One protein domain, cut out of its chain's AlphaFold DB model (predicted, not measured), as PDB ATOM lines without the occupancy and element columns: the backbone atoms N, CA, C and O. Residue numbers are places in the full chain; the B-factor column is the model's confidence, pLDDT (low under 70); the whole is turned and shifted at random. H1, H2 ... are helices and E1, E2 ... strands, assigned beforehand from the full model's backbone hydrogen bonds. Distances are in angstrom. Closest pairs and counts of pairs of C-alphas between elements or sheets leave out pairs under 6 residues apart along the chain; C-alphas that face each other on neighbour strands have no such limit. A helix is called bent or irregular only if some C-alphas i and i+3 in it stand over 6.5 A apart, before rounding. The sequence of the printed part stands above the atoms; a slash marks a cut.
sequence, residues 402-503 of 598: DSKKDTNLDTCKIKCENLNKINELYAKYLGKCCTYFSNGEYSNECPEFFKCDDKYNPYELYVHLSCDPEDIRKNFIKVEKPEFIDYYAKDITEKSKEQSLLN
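Overview. This is residues 402 to 503 of the 598 residues of the protein "VIR protein" of Plasmodium vivax (UniProt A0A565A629). A small, loose body is built on one long kinked helix, H1, with the short helix H2 packed on it and a tiny two-strand hairpin, E1 and E2, at its last end. Helix H4 makes an arm at one end of the long axis, where residues 491 to 503 stick out, and the loop of residues 404 to 411 sticks out towards the other end. The printed part has 102 residues, in the order H1, E1, E2, H2, H3, H4; the class is mostly helix and the two strands are antiparallel. It is only just loose, close to extended, with a radius of gyration of the C-alphas of 19.0 A and spans of 66 by 33 by 27 A.

Arrangement. After residues 402 to 415, H1, residues 416 to 433, has a kink of 36 degrees near residue 427 and is irregular, C-alphas 428 and 431 being 7.1 A apart. A tight link leads to E1, residues 434 to 436, which forms a hairpin with E2, residues 442 to 444; N 435 and O 443 are 3.0 A apart, within hydrogen-bond range. H2, residues 458 to 464, touches H1, the closest C-alphas being those of Asn 423 and Pro 458, 5.5 A apart. Their lines stand at a steep tilt of 39 degrees, opposite ways. H3, residues 469 to 472, is apart from H1 and H2, and H4, residues 487 to 503, touches no helix. Every O i to N i+4 pair is within hydrogen-bond range in H2 and H4, and 10 of 14 in H1; H3 is too short for such a pair.

Along the chain. H1 begins at C-alpha 416, (396.917, 291.086, 550.178), and is 24.6 A long from first to last C-alpha. H4, 24.3 A long, ends at C-alpha 503, (448.969, 284.844, 526.902).

Size, cuts and confidence. The C-alphas of Thr 407 and Asn 503, the two farthest apart, are 67.7 A apart. The printed part has no cut; the links E2 to H2 and H3 to H4 are long. The mean pLDDT of the printed part is 76.5, with residues 403 to 413 and 469 to 475 among those under 70.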
ATOM      1  N   ASP A 402     403.496 279.382 557.529       71.12
ATOM      2  CA  ASP A 402     403.452 278.105 558.264       71.12
ATOM      3  C   ASP A 402     402.037 277.673 558.716       71.12
ATOM      4  O   ASP A 402     401.861 277.081 559.782       71.12
ATOM      5  N   SER A 403     401.013 277.879 557.881       57.84
ATOM      6  CA  SER A 403     399.576 277.621 558.150       57.84
ATOM      7  C   SER A 403     399.170 276.187 558.587       57.84
ATOM      8  O   SER A 403     397.984 275.892 558.729       57.84
ATOM      9  N   LYS A 404     400.127 275.284 558.844       54.44
ATOM     10  CA  LYS A 404     399.942 273.905 559.331       54.44
ATOM     11  C   LYS A 404     400.037 273.725 560.858       54.44
ATOM     12  O   LYS A 404     399.916 272.590 561.316       54.44
ATOM     13  N   LYS A 405     400.246 274.778 561.659       49.31
ATOM     14  CA  LYS A 405     400.231 274.692 563.136       49.31
ATOM     15  C   LYS A 405     399.053 275.470 563.740       49.31
ATOM     16  O   LYS A 405     399.110 276.681 563.878       49.31
ATOM     17  N   ASP A 406     397.999 274.717 564.041       42.28
ATOM     18  CA  ASP A 406     396.844 274.949 564.925       42.28
ATOM     19  C   ASP A 406     396.476 276.356 565.467       42.28
ATOM     20  O   ASP A 406     397.223 277.025 566.176       42.28
ATOM     21  N   THR A 407     395.196 276.688 565.228       42.75
ATOM     22  CA  THR A 407     394.224 277.398 566.093       42.75
ATOM     23  C   THR A 407     394.630 278.694 566.811       42.75
ATOM     24  O   THR A 407     394.477 278.809 568.022       42.75
ATOM     25  N   ASN A 408     395.014 279.725 566.059       45.31
ATOM     26  CA  ASN A 408     394.614 281.113 566.350       45.31
ATOM     27  C   ASN A 408     394.548 281.878 565.020       45.31
ATOM     28  O   ASN A 408     395.507 282.503 564.575       45.31
ATOM     29  N   LEU A 409     393.421 281.719 564.319       48.50
ATOM     30  CA  LEU A 409     393.285 282.038 562.894       48.50
ATOM     31  C   LEU A 409     393.251 283.542 562.550       48.50
ATOM     32  O   LEU A 409     393.309 283.852 561.359       48.50
ATOM     33  N   ASP A 410     393.166 284.444 563.534       55.00
ATOM     34  CA  ASP A 410     392.827 285.860 563.299       55.00
ATOM     35  C   ASP A 410     393.967 286.864 563.542       55.00
ATOM     36  O   ASP A 410     393.885 287.995 563.072       55.00
ATOM     37  N   THR A 411     395.050 286.480 564.219       56.78
ATOM     38  CA  THR A 411     396.141 287.407 564.594       56.78
ATOM     39  C   THR A 411     397.344 287.342 563.642       56.78
ATOM     40  O   THR A 411     397.990 288.341 563.370       56.78
ATOM     41  N   CYS A 412     397.625 286.192 563.038       63.88
ATOM     42  CA  CYS A 412     398.862 285.960 562.278       63.88
ATOM     43  C   CYS A 412     398.711 286.075 560.747       63.88
ATOM     44  O   CYS A 412     399.311 285.287 560.019       63.88
ATOM     45  N   LYS A 413     397.866 286.977 560.223       68.94
ATOM     46  CA  LYS A 413     397.569 287.023 558.776       68.94
ATOM     47  C   LYS A 413     397.831 288.381 558.145       68.94
ATOM     48  O   LYS A 413     397.031 289.310 558.263       68.94
ATOM     49  N   ILE A 414     398.911 288.455 557.373       80.50
ATOM     50  CA  ILE A 414     399.111 289.530 556.400       80.50
ATOM     51  C   ILE A 414     398.074 289.356 555.278       80.50
ATOM     52  O   ILE A 414     397.997 288.300 554.655       80.50
ATOM     53  N   LYS A 415     397.249 290.381 555.028       81.38
ATOM     54  CA  LYS A 415     396.284 290.408 553.915       81.38
ATOM     55  C   LYS A 415     396.928 290.981 552.652       81.38
ATOM     56  O   LYS A 415     397.799 291.843 552.757       81.38
ATOM     57  N   CYS A 416     396.439 290.582 551.475       83.25
ATOM     58  CA  CYS A 416     396.917 291.086 550.178       83.25
ATOM     59  C   CYS A 416     396.919 292.621 550.090       83.25
ATOM     60  O   CYS A 416     397.898 293.208 549.640       83.25
ATOM     61  N   GLU A 417     395.880 293.278 550.614       80.94
ATOM     62  CA  GLU A 417     395.750 294.746 550.641       80.94
ATOM     63  C   GLU A 417     396.921 295.449 551.357       80.94
ATOM     64  O   GLU A 417     397.289 296.568 551.001       80.94
ATOM     65  N   ASN A 418     397.550 294.784 552.334       82.56
ATOM     66  CA  ASN A 418     398.679 295.338 553.083       82.56
ATOM     67  C   ASN A 418     399.994 295.263 552.293       82.56
ATOM     68  O   ASN A 418     400.908 296.048 552.550       82.56
ATOM     69  N   LEU A 419     400.109 294.321 551.350       87.81
ATOM     70  CA  LEU A 419     401.372 294.017 550.680       87.81
ATOM     71  C   LEU A 419     401.846 295.149 549.776       87.81
ATOM     72  O   LEU A 419     403.051 295.345 549.688       87.81
ATOM     73  N   ASN A 420     400.945 295.916 549.151       86.31
ATOM     74  CA  ASN A 420     401.315 297.027 548.259       86.31
ATOM     75  C   ASN A 420     402.239 298.028 548.967       86.31
ATOM     76  O   ASN A 420     403.371 298.257 548.542       86.31
ATOM     77  N   LYS A 421     401.795 298.534 550.122       87.94
ATOM     78  CA  LYS A 421     402.576 299.468 550.940       87.94
ATOM     79  C   LYS A 421     403.865 298.833 551.468       87.94
ATOM     80  O   LYS A 421     404.900 299.488 551.525       87.94
ATOM     81  N   ILE A 422     403.820 297.557 551.855       92.12
ATOM     82  CA  ILE A 422     405.010 296.839 552.335       92.12
ATOM     83  C   ILE A 422     406.034 296.680 551.206       92.12
ATOM     84  O   ILE A 422     407.221 296.840 551.462       92.12
ATOM     85  N   ASN A 423     405.606 296.418 549.969       90.75
ATOM     86  CA  ASN A 423     406.484 296.279 548.807       90.75
ATOM     87  C   ASN A 423     407.212 297.588 548.485       90.75
ATOM     88  O   ASN A 423     408.423 297.582 548.271       90.75
ATOM     89  N   GLU A 424     406.499 298.715 548.540       89.00
ATOM     90  CA  GLU A 424     407.088 300.053 548.391       89.00
ATOM     91  C   GLU A 424     408.143 300.333 549.471       89.00
ATOM     92  O   GLU A 424     409.256 300.770 549.168       89.00
ATOM     93  N   LEU A 425     407.831 300.035 550.737       93.00
ATOM     94  CA  LEU A 425     408.782 300.208 551.837       93.00
ATOM     95  C   LEU A 425     409.964 299.241 551.739       93.00
ATOM     96  O   LEU A 425     411.102 299.633 551.988       93.00
ATOM     97  N   TYR A 426     409.721 297.995 551.338       93.94
ATOM     98  CA  TYR A 426     410.774 297.013 551.128       93.94
ATOM     99  C   TYR A 426     411.756 297.511 550.065       93.94
ATOM    100  O   TYR A 426     412.954 297.558 550.328       93.94
ATOM    101  N   ALA A 427     411.261 298.011 548.927       89.81
ATOM    102  CA  ALA A 427     412.088 298.636 547.893       89.81
ATOM    103  C   ALA A 427     412.867 299.858 548.406       89.81
ATOM    104  O   ALA A 427     414.063 299.989 548.142       89.81
ATOM    105  N   LYS A 428     412.216 300.733 549.186       89.62
ATOM    106  CA  LYS A 428     412.834 301.936 549.769       89.62
ATOM    107  C   LYS A 428     414.022 301.617 550.681       89.62
ATOM    108  O   LYS A 428     414.983 302.393 550.712       89.62
ATOM    109  N   TYR A 429     413.945 300.528 551.447       89.38
ATOM    110  CA  TYR A 429     414.931 300.191 552.476       89.38
ATOM    111  C   TYR A 429     415.922 299.094 552.071       89.38
ATOM    112  O   TYR A 429     417.015 299.075 552.631       89.38
ATOM    113  N   LEU A 430     415.627 298.260 551.065       89.38
ATOM    114  CA  LEU A 430     416.508 297.166 550.635       89.38
ATOM    115  C   LEU A 430     417.929 297.655 550.328       89.38
ATOM    116  O   LEU A 430     418.882 297.192 550.941       89.38
ATOM    117  N   GLY A 431     418.080 298.653 549.454       81.25
ATOM    118  CA  GLY A 431     419.398 299.200 549.105       81.25
ATOM    119  C   GLY A 431     420.053 300.056 550.196       81.25
ATOM    120  O   GLY A 431     421.247 300.322 550.126       81.25
ATOM    121  N   LYS A 432     419.290 300.502 551.202       86.00
ATOM    122  CA  LYS A 432     419.817 301.287 552.334       86.00
ATOM    123  C   LYS A 432     420.337 300.397 553.456       86.00
ATOM    124  O   LYS A 432     421.269 300.783 554.153       86.00
ATOM    125  N   CYS A 433     419.701 299.245 553.639       84.62
ATOM    126  CA  CYS A 433     419.947 298.345 554.753       84.62
ATOM    127  C   CYS A 433     420.763 297.115 554.353       84.62
ATOM    128  O   CYS A 433     421.442 296.553 555.203       84.62
ATOM    129  N   CYS A 434     420.721 296.695 553.088       87.19
ATOM    130  CA  CYS A 434     421.308 295.434 552.650       87.19
ATOM    131  C   CYS A 434     422.455 295.652 551.669       87.19
ATOM    132  O   CYS A 434     422.291 296.284 550.627       87.19
ATOM    133  N   THR A 435     423.606 295.063 551.986       86.69
ATOM    134  CA  THR A 435     424.753 294.972 551.073       86.69
ATOM    135  C   THR A 435     424.954 293.517 550.691       86.69
ATOM    136  O   THR A 435     425.119 292.683 551.576       86.69
ATOM    137  N   TYR A 436     424.951 293.209 549.395       83.44
ATOM    138  CA  TYR A 436     425.104 291.843 548.892       83.44
ATOM    139  C   TYR A 436     426.487 291.617 548.283       83.44
ATOM    140  O   TYR A 436     427.074 292.519 547.681       83.44
ATOM    141  N   PHE A 437     426.964 290.382 548.397       82.69
ATOM    142  CA  PHE A 437     428.235 289.916 547.854       82.69
ATOM    143  C   PHE A 437     428.002 288.808 546.822       82.69
ATOM    144  O   PHE A 437     427.045 288.034 546.905       82.69
ATOM    145  N   SER A 438     428.900 288.697 545.847       81.50
ATOM    146  CA  SER A 438     428.788 287.751 544.733       81.50
ATOM    147  C   SER A 438     428.889 286.279 545.151       81.50
ATOM    148  O   SER A 438     428.542 285.387 544.376       81.50
ATOM    149  N   ASN A 439     429.371 286.009 546.367       80.69
ATOM    150  CA  ASN A 439     429.408 284.683 546.986       80.69
ATOM    151  C   ASN A 439     428.065 284.279 547.634       80.69
ATOM    152  O   ASN A 439     427.965 283.182 548.178       80.69
ATOM    153  N   GLY A 440     427.045 285.143 547.573       80.31
ATOM    154  CA  GLY A 440     425.726 284.923 548.166       80.31
ATOM    155  C   GLY A 440     425.591 285.413 549.610       80.31
ATOM    156  O   GLY A 440     424.490 285.359 550.158       80.31
ATOM    157  N   GLU A 441     426.666 285.913 550.224       85.50
ATOM    158  CA  GLU A 441     426.605 286.541 551.543       85.50
ATOM    159  C   GLU A 441     425.965 287.932 551.463       85.50
ATOM    160  O   GLU A 441     425.891 288.566 550.404       85.50
ATOM    161  N   TYR A 442     425.495 288.425 552.608       87.62
ATOM    162  CA  TYR A 442     424.990 289.784 552.742       87.62
ATOM    163  C   TYR A 442     425.251 290.346 554.141       87.62
ATOM    164  O   TYR A 442     425.293 289.603 555.123       87.62
ATOM    165  N   SER A 443     425.389 291.669 554.227       84.88
ATOM    166  CA  SER A 443     425.344 292.427 555.484       84.88
ATOM    167  C   SER A 443     423.992 293.117 555.624       84.88
ATOM    168  O   SER A 443     423.428 293.579 554.629       84.88
ATOM    169  N   ASN A 444     423.485 293.185 556.855       87.25
ATOM    170  CA  ASN A 444     422.281 293.930 557.207       87.25
ATOM    171  C   ASN A 444     422.638 295.028 558.210       87.25
ATOM    172  O   ASN A 444     422.950 294.741 559.364       87.25
ATOM    173  N   GLU A 445     422.554 296.270 557.756       82.31
ATOM    174  CA  GLU A 445     422.856 297.479 558.523       82.31
ATOM    175  C   GLU A 445     421.639 298.009 559.303       82.31
ATOM    176  O   GLU A 445     421.780 298.937 560.095       82.31
ATOM    177  N   CYS A 446     420.452 297.422 559.097       85.25
ATOM    178  CA  CYS A 446     419.207 297.767 559.795       85.25
ATOM    179  C   CYS A 446     418.535 296.533 560.440       85.25
ATOM    180  O   CYS A 446     417.346 296.275 560.196       85.25
ATOM    181  N   PRO A 447     419.257 295.710 561.223       84.25
ATOM    182  CA  PRO A 447     418.719 294.459 561.760       84.25
ATOM    183  C   PRO A 447     417.523 294.649 562.709       84.25
ATOM    184  O   PRO A 447     416.816 293.684 562.994       84.25
ATOM    185  N   GLU A 448     417.277 295.867 563.195       80.56
ATOM    186  CA  GLU A 448     416.191 296.207 564.119       80.56
ATOM    187  C   GLU A 448     414.801 296.207 563.463       80.56
ATOM    188  O   GLU A 448     413.791 296.032 564.149       80.56
ATOM    189  N   PHE A 449     414.728 296.429 562.147       87.19
ATOM    190  CA  PHE A 449     413.450 296.556 561.434       87.19
ATOM    191  C   PHE A 449     413.430 295.927 560.044       87.19
ATOM    192  O   PHE A 449     412.352 295.779 559.470       87.19
ATOM    193  N   PHE A 450     414.587 295.554 559.492       91.62
ATOM    194  CA  PHE A 450     414.701 295.044 558.131       91.62
ATOM    195  C   PHE A 450     415.330 293.651 558.075       91.62
ATOM    196  O   PHE A 450     416.234 293.341 558.851       91.62
ATOM    197  N   LYS A 451     414.893 292.806 557.130       93.94
ATOM    198  CA  LYS A 451     415.522 291.510 556.825       93.94
ATOM    199  C   LYS A 451     415.911 291.434 555.343       93.94
ATOM    200  O   LYS A 451     415.059 291.564 554.469       93.94
ATOM    201  N   CYS A 452     417.192 291.170 555.085       92.19
ATOM    202  CA  CYS A 452     417.792 291.154 553.742       92.19
ATOM    203  C   CYS A 452     417.678 289.818 552.991       92.19
ATOM    204  O   CYS A 452     418.034 289.741 551.818       92.19
ATOM    205  N   ASP A 453     417.240 288.750 553.652       92.12
ATOM    206  CA  ASP A 453     417.037 287.466 552.981       92.12
ATOM    207  C   ASP A 453     415.885 287.584 551.969       92.12
ATOM    208  O   ASP A 453     414.796 288.054 552.315       92.12
ATOM    209  N   ASP A 454     416.123 287.137 550.734       88.56
ATOM    210  CA  ASP A 454     415.147 287.170 549.637       88.56
ATOM    211  C   ASP A 454     413.850 286.474 549.972       88.56
ATOM    212  O   ASP A 454     412.800 286.841 549.444       88.56
ATOM    213  N   LYS A 455     413.909 285.479 550.862       91.75
ATOM    214  CA  LYS A 455     412.719 284.762 551.287       91.75
ATOM    215  C   LYS A 455     411.683 285.687 551.903       91.75
ATOM    216  O   LYS A 455     410.548 285.261 551.979       91.75
ATOM    217  N   TYR A 456     412.052 286.884 552.374       93.62
ATOM    218  CA  TYR A 456     411.128 287.870 552.939       93.62
ATOM    219  C   TYR A 456     410.694 288.949 551.942       93.62
ATOM    220  O   TYR A 456     410.066 289.929 552.348       93.62
ATOM    221  N   ASN A 457     411.023 288.822 550.659       93.19
ATOM    222  CA  ASN A 457     410.533 289.747 549.648       93.19
ATOM    223  C   ASN A 457     408.989 289.685 549.603       93.19
ATOM    224  O   ASN A 457     408.442 288.586 549.488       93.19
ATOM    225  N   PRO A 458     408.268 290.822 549.683       92.75
ATOM    226  CA  PRO A 458     406.800 290.838 549.702       92.75
ATOM    227  C   PRO A 458     406.148 290.131 548.512       92.75
ATOM    228  O   PRO A 458     405.030 289.637 548.633       92.75
ATOM    229  N   TYR A 459     406.863 290.021 547.389       90.56
ATOM    230  CA  TYR A 459     406.449 289.237 546.229       90.56
ATOM    231  C   TYR A 459     406.287 287.746 546.524       90.56
ATOM    232  O   TYR A 459     405.328 287.138 546.056       90.56
ATOM    233  N   GLU A 460     407.169 287.159 547.331       90.69
ATOM    234  CA  GLU A 460     407.080 285.739 547.684       90.69
ATOM    235  C   GLU A 460     405.779 285.452 548.442       90.69
ATOM    236  O   GLU A 460     405.068 284.492 548.141       90.69
ATOM    237  N   LEU A 461     405.407 286.343 549.367       89.06
ATOM    238  CA  LEU A 461     404.164 286.212 550.121       89.06
ATOM    239  C   LEU A 461     402.926 286.553 549.287       89.06
ATOM    240  O   LEU A 461     401.900 285.894 549.434       89.06
ATOM    241  N   TYR A 462     403.021 287.535 548.387       87.31
ATOM    242  CA  TYR A 462     401.951 287.866 547.442       87.31
ATOM    243  C   TYR A 462     401.561 286.648 546.594       87.31
ATOM    244  O   TYR A 462     400.380 286.313 546.475       87.31
ATOM    245  N   VAL A 463     402.565 285.945 546.054       86.75
ATOM    246  CA  VAL A 463     402.368 284.704 545.296       86.75
ATOM    247  C   VAL A 463     401.819 283.599 546.197       86.75
ATOM    248  O   VAL A 463     400.857 282.931 545.822       86.75
ATOM    249  N   HIS A 464     402.383 283.422 547.396       86.25
ATOM    250  CA  HIS A 464     401.944 282.390 548.339       86.25
ATOM    251  C   HIS A 464     400.464 282.526 548.728       86.25
ATOM    252  O   HIS A 464     399.736 281.535 548.759       86.25
ATOM    253  N   LEU A 465     400.001 283.753 548.978       85.44
ATOM    254  CA  LEU A 465     398.614 284.047 549.345       85.44
ATOM    255  C   LEU A 465     397.639 284.001 548.160       85.44
ATOM    256  O   LEU A 465     396.437 284.135 548.374       85.44
ATOM    257  N   SER A 466     398.129 283.789 546.931       84.62
ATOM    258  CA  SER A 466     397.314 283.791 545.708       84.62
ATOM    259  C   SER A 466     396.474 285.070 545.566       84.62
ATOM    260  O   SER A 466     395.278 285.009 545.277       84.62
ATOM    261  N   CYS A 467     397.095 286.229 545.810       82.69
ATOM    262  CA  CYS A 467     396.448 287.532 545.666       82.69
ATOM    263  C   CYS A 467     395.945 287.769 544.222       82.69
ATOM    264  O   CYS A 467     396.513 287.235 543.268       82.69
ATOM    265  N   ASP A 468     394.856 288.536 544.070       74.19
ATOM    266  CA  ASP A 468     394.072 288.628 542.826       74.19
ATOM    267  C   ASP A 468     394.915 289.067 541.600       74.19
ATOM    268  O   ASP A 468     395.575 290.111 541.640       74.19
ATOM    269  N   PRO A 469     394.895 288.309 540.484       56.34
ATOM    270  CA  PRO A 469     395.677 288.602 539.285       56.34
ATOM    271  C   PRO A 469     395.336 289.908 538.545       56.34
ATOM    272  O   PRO A 469     396.115 290.300 537.670       56.34
ATOM    273  N   GLU A 470     394.235 290.608 538.851       55.88
ATOM    274  CA  GLU A 470     394.011 291.950 538.280       55.88
ATOM    275  C   GLU A 470     395.035 292.997 538.774       55.88
ATOM    276  O   GLU A 470     395.362 293.919 538.019       55.88
ATOM    277  N   ASP A 471     395.645 292.804 539.954       53.00
ATOM    278  CA  ASP A 471     396.717 293.668 540.493       53.00
ATOM    279  C   ASP A 471     398.101 293.376 539.863       53.00
ATOM    280  O   ASP A 471     398.928 294.283 539.694       53.00
ATOM    281  N   ILE A 472     398.338 292.130 539.418       49.12
ATOM    282  CA  ILE A 472     399.584 291.700 538.741       49.12
ATOM    283  C   ILE A 472     399.812 292.501 537.455       49.12
ATOM    284  O   ILE A 472     400.949 292.769 537.066       49.12
ATOM    285  N   ARG A 473     398.732 292.916 536.781       47.84
ATOM    286  CA  ARG A 473     398.826 293.606 535.489       47.84
ATOM    287  C   ARG A 473     399.177 295.084 535.595       47.84
ATOM    288  O   ARG A 473     399.351 295.694 534.537       47.84
ATOM    289  N   LYS A 474     399.296 295.672 536.798       51.53
ATOM    290  CA  LYS A 474     399.733 297.071 536.899       51.53
ATOM    291  C   LYS A 474     400.943 297.368 537.779       51.53
ATOM    292  O   LYS A 474     401.749 298.120 537.258       51.53
ATOM    293  N   ASN A 475     401.148 296.852 539.002       57.16
ATOM    294  CA  ASN A 475     402.200 297.462 539.856       57.16
ATOM    295  C   ASN A 475     402.924 296.586 540.912       57.16
ATOM    296  O   ASN A 475     403.816 297.114 541.576       57.16
ATOM    297  N   PHE A 476     402.630 295.289 541.094       74.38
ATOM    298  CA  PHE A 476     403.326 294.487 542.125       74.38
ATOM    299  C   PHE A 476     404.576 293.769 541.588       74.38
ATOM    300  O   PHE A 476     404.524 292.617 541.157       74.38
ATOM    301  N   ILE A 477     405.715 294.465 541.588       79.81
ATOM    302  CA  ILE A 477     406.988 293.952 541.054       79.81
ATOM    303  C   ILE A 477     407.813 293.313 542.175       79.81
ATOM    304  O   ILE A 477     407.890 293.852 543.283       79.81
ATOM    305  N   LYS A 478     408.464 292.182 541.873       88.50
ATOM    306  CA  LYS A 478     409.495 291.603 542.739       88.50
ATOM    307  C   LYS A 478     410.664 292.575 542.851       88.50
ATOM    308  O   LYS A 478     411.341 292.842 541.865       88.50
ATOM    309  N   VAL A 479     410.900 293.090 544.053       87.44
ATOM    310  CA  VAL A 479     412.008 294.020 544.302       87.44
ATOM    311  C   VAL A 479     413.335 293.302 544.062       87.44
ATOM    312  O   VAL A 479     413.622 292.301 544.718       87.44
ATOM    313  N   GLU A 480     414.125 293.792 543.112       87.50
ATOM    314  CA  GLU A 480     415.428 293.216 542.785       87.50
ATOM    315  C   GLU A 480     416.496 293.643 543.794       87.50
ATOM    316  O   GLU A 480     416.467 294.754 544.333       87.50
ATOM    317  N   LYS A 481     417.461 292.752 544.046       84.19
ATOM    318  CA  LYS A 481     418.627 293.093 544.860       84.19
ATOM    319  C   LYS A 481     419.448 294.196 544.188       84.19
ATOM    320  O   LYS A 481     419.585 294.187 542.966       84.19
ATOM    321  N   PRO A 482     420.085 295.069 544.982       78.75
ATOM    322  CA  PRO A 482     421.198 295.878 544.506       78.75
ATOM    323  C   PRO A 482     422.306 295.010 543.891       78.75
ATOM    324  O   PRO A 482     422.491 293.854 544.282       78.75
ATOM    325  N   GLU A 483     423.080 295.587 542.971       76.06
ATOM    326  CA  GLU A 483     424.290 294.948 542.448       76.06
ATOM    327  C   GLU A 483     425.270 294.595 543.577       76.06
ATOM    328  O   GLU A 483     425.393 295.317 544.572       76.06
ATOM    329  N   PHE A 484     425.986 293.479 543.414       77.06
ATOM    330  CA  PHE A 484     426.956 293.031 544.408       77.06
ATOM    331  C   PHE A 484     428.107 294.027 544.548       77.06
ATOM    332  O   PHE A 484     428.687 294.465 543.553       77.06
ATOM    333  N   ILE A 485     428.493 294.342 545.784       75.62
ATOM    334  CA  ILE A 485     429.531 295.350 546.048       75.62
ATOM    335  C   ILE A 485     430.918 294.919 545.539       75.62
ATOM    336  O   ILE A 485     431.755 295.753 545.205       75.62
ATOM    337  N   ASP A 486     431.158 293.611 545.440       71.88
ATOM    338  CA  ASP A 486     432.394 292.992 544.956       71.88
ATOM    339  C   ASP A 486     432.357 292.647 543.458       71.88
ATOM    340  O   ASP A 486     433.342 292.118 542.935       71.88
ATOM    341  N   TYR A 487     431.260 292.964 542.755       69.06
ATOM    342  CA  TYR A 487     431.078 292.640 541.338       69.06
ATOM    343  C   TYR A 487     432.271 293.097 540.486       69.06
ATOM    344  O   TYR A 487     432.860 292.296 539.765       69.06
ATOM    345  N   TYR A 488     432.694 294.357 540.634       55.31
ATOM    346  CA  TYR A 488     433.804 294.918 539.858       55.31
ATOM    347  C   TYR A 488     435.157 294.284 540.194       55.31
ATOM    348  O   TYR A 488     435.958 294.024 539.299       55.31
ATOM    349  N   ALA A 489     435.422 294.004 541.473       64.44
ATOM    350  CA  ALA A 489     436.666 293.354 541.884       64.44
ATOM    351  C   ALA A 489     436.765 291.935 541.301       64.44
ATOM    352  O   ALA A 489     437.834 291.510 540.847       64.44
ATOM    353  N   LYS A 490     435.638 291.221 541.262       68.75
ATOM    354  CA  LYS A 490     435.543 289.891 540.667       68.75
ATOM    355  C   LYS A 490     435.672 289.930 539.145       68.75
ATOM    356  O   LYS A 490     436.492 289.187 538.617       68.75
ATOM    357  N   ASP A 491     434.971 290.837 538.466       62.72
ATOM    358  CA  ASP A 491     435.055 291.031 537.008       62.72
ATOM    359  C   ASP A 491     436.491 291.349 536.552       62.72
ATOM    360  O   ASP A 491     437.005 290.733 535.618       62.72
ATOM    361  N   ILE A 492     437.199 292.234 537.261       61.16
ATOM    362  CA  ILE A 492     438.613 292.536 536.982       61.16
ATOM    363  C   ILE A 492     439.492 291.295 537.189       61.16
ATOM    364  O   ILE A 492     440.389 291.021 536.388       61.16
ATOM    365  N   THR A 493     439.241 290.533 538.255       68.12
ATOM    366  CA  THR A 493     439.988 289.301 538.541       68.12
ATOM    367  C   THR A 493     439.753 288.241 537.461       68.12
ATOM    368  O   THR A 493     440.698 287.564 537.054       68.12
ATOM    369  N   GLU A 494     438.519 288.094 536.980       74.69
ATOM    370  CA  GLU A 494     438.151 287.166 535.908       74.69
ATOM    371  C   GLU A 494     438.797 287.573 534.581       74.69
ATOM    372  O   GLU A 494     439.506 286.762 533.988       74.69
ATOM    373  N   LYS A 495     438.704 288.848 534.186       69.19
ATOM    374  CA  LYS A 495     439.372 289.375 532.981       69.19
ATOM    375  C   LYS A 495     440.889 289.208 533.025       69.19
ATOM    376  O   LYS A 495     441.505 288.829 532.032       69.19
ATOM    377  N   SER A 496     441.504 289.438 534.185       62.78
ATOM    378  CA  SER A 496     442.940 289.211 534.388       62.78
ATOM    379  C   SER A 496     443.313 287.731 534.220       62.78
ATOM    380  O   SER A 496     444.292 287.403 533.543       62.78
ATOM    381  N   LYS A 497     442.497 286.813 534.761       70.19
ATOM    382  CA  LYS A 497     442.684 285.368 534.562       70.19
ATOM    383  C   LYS A 497     442.532 284.976 533.095       70.19
ATOM    384  O   LYS A 497     443.398 284.266 532.588       70.19
ATOM    385  N   GLU A 498     441.500 285.446 532.402       72.81
ATOM    386  CA  GLU A 498     441.306 285.184 530.970       72.81
ATOM    387  C   GLU A 498     442.499 285.665 530.142       72.81
ATOM    388  O   GLU A 498     443.035 284.917 529.325       72.81
ATOM    389  N   GLN A 499     442.997 286.870 530.419       65.62
ATOM    390  CA  GLN A 499     444.164 287.411 529.733       65.62
ATOM    391  C   GLN A 499     445.443 286.617 530.036       65.62
ATOM    392  O   GLN A 499     446.258 286.393 529.139       65.62
ATOM    393  N   SER A 500     445.602 286.109 531.263       67.62
ATOM    394  CA  SER A 500     446.708 285.207 531.613       67.62
ATOM    395  C   SER A 500     446.650 283.877 530.843       67.62
ATOM    396  O   SER A 500     447.686 283.358 530.423       67.62
ATOM    397  N   LEU A 501     445.447 283.340 530.602       70.81
ATOM    398  CA  LEU A 501     445.235 282.098 529.853       70.81
ATOM    399  C   LEU A 501     445.461 282.293 528.346       70.81
ATOM    400  O   LEU A 501     446.071 281.433 527.705       70.81
ATOM    401  N   LEU A 502     445.040 283.434 527.793       64.44
ATOM    402  CA  LEU A 502     445.294 283.815 526.398       64.44
ATOM    403  C   LEU A 502     446.793 283.998 526.126       64.44
ATOM    404  O   LEU A 502     447.311 283.458 525.154       64.44
ATOM    405  N   ASN A 503     447.517 284.667 527.026       57.03
ATOM    406  CA  ASN A 503     448.969 284.844 526.902       57.03
ATOM    407  C   ASN A 503     449.745 283.523 527.007       57.03
ATOM    408  O   ASN A 503     450.827 283.390 526.447       57.03
TER     409      ASN A 503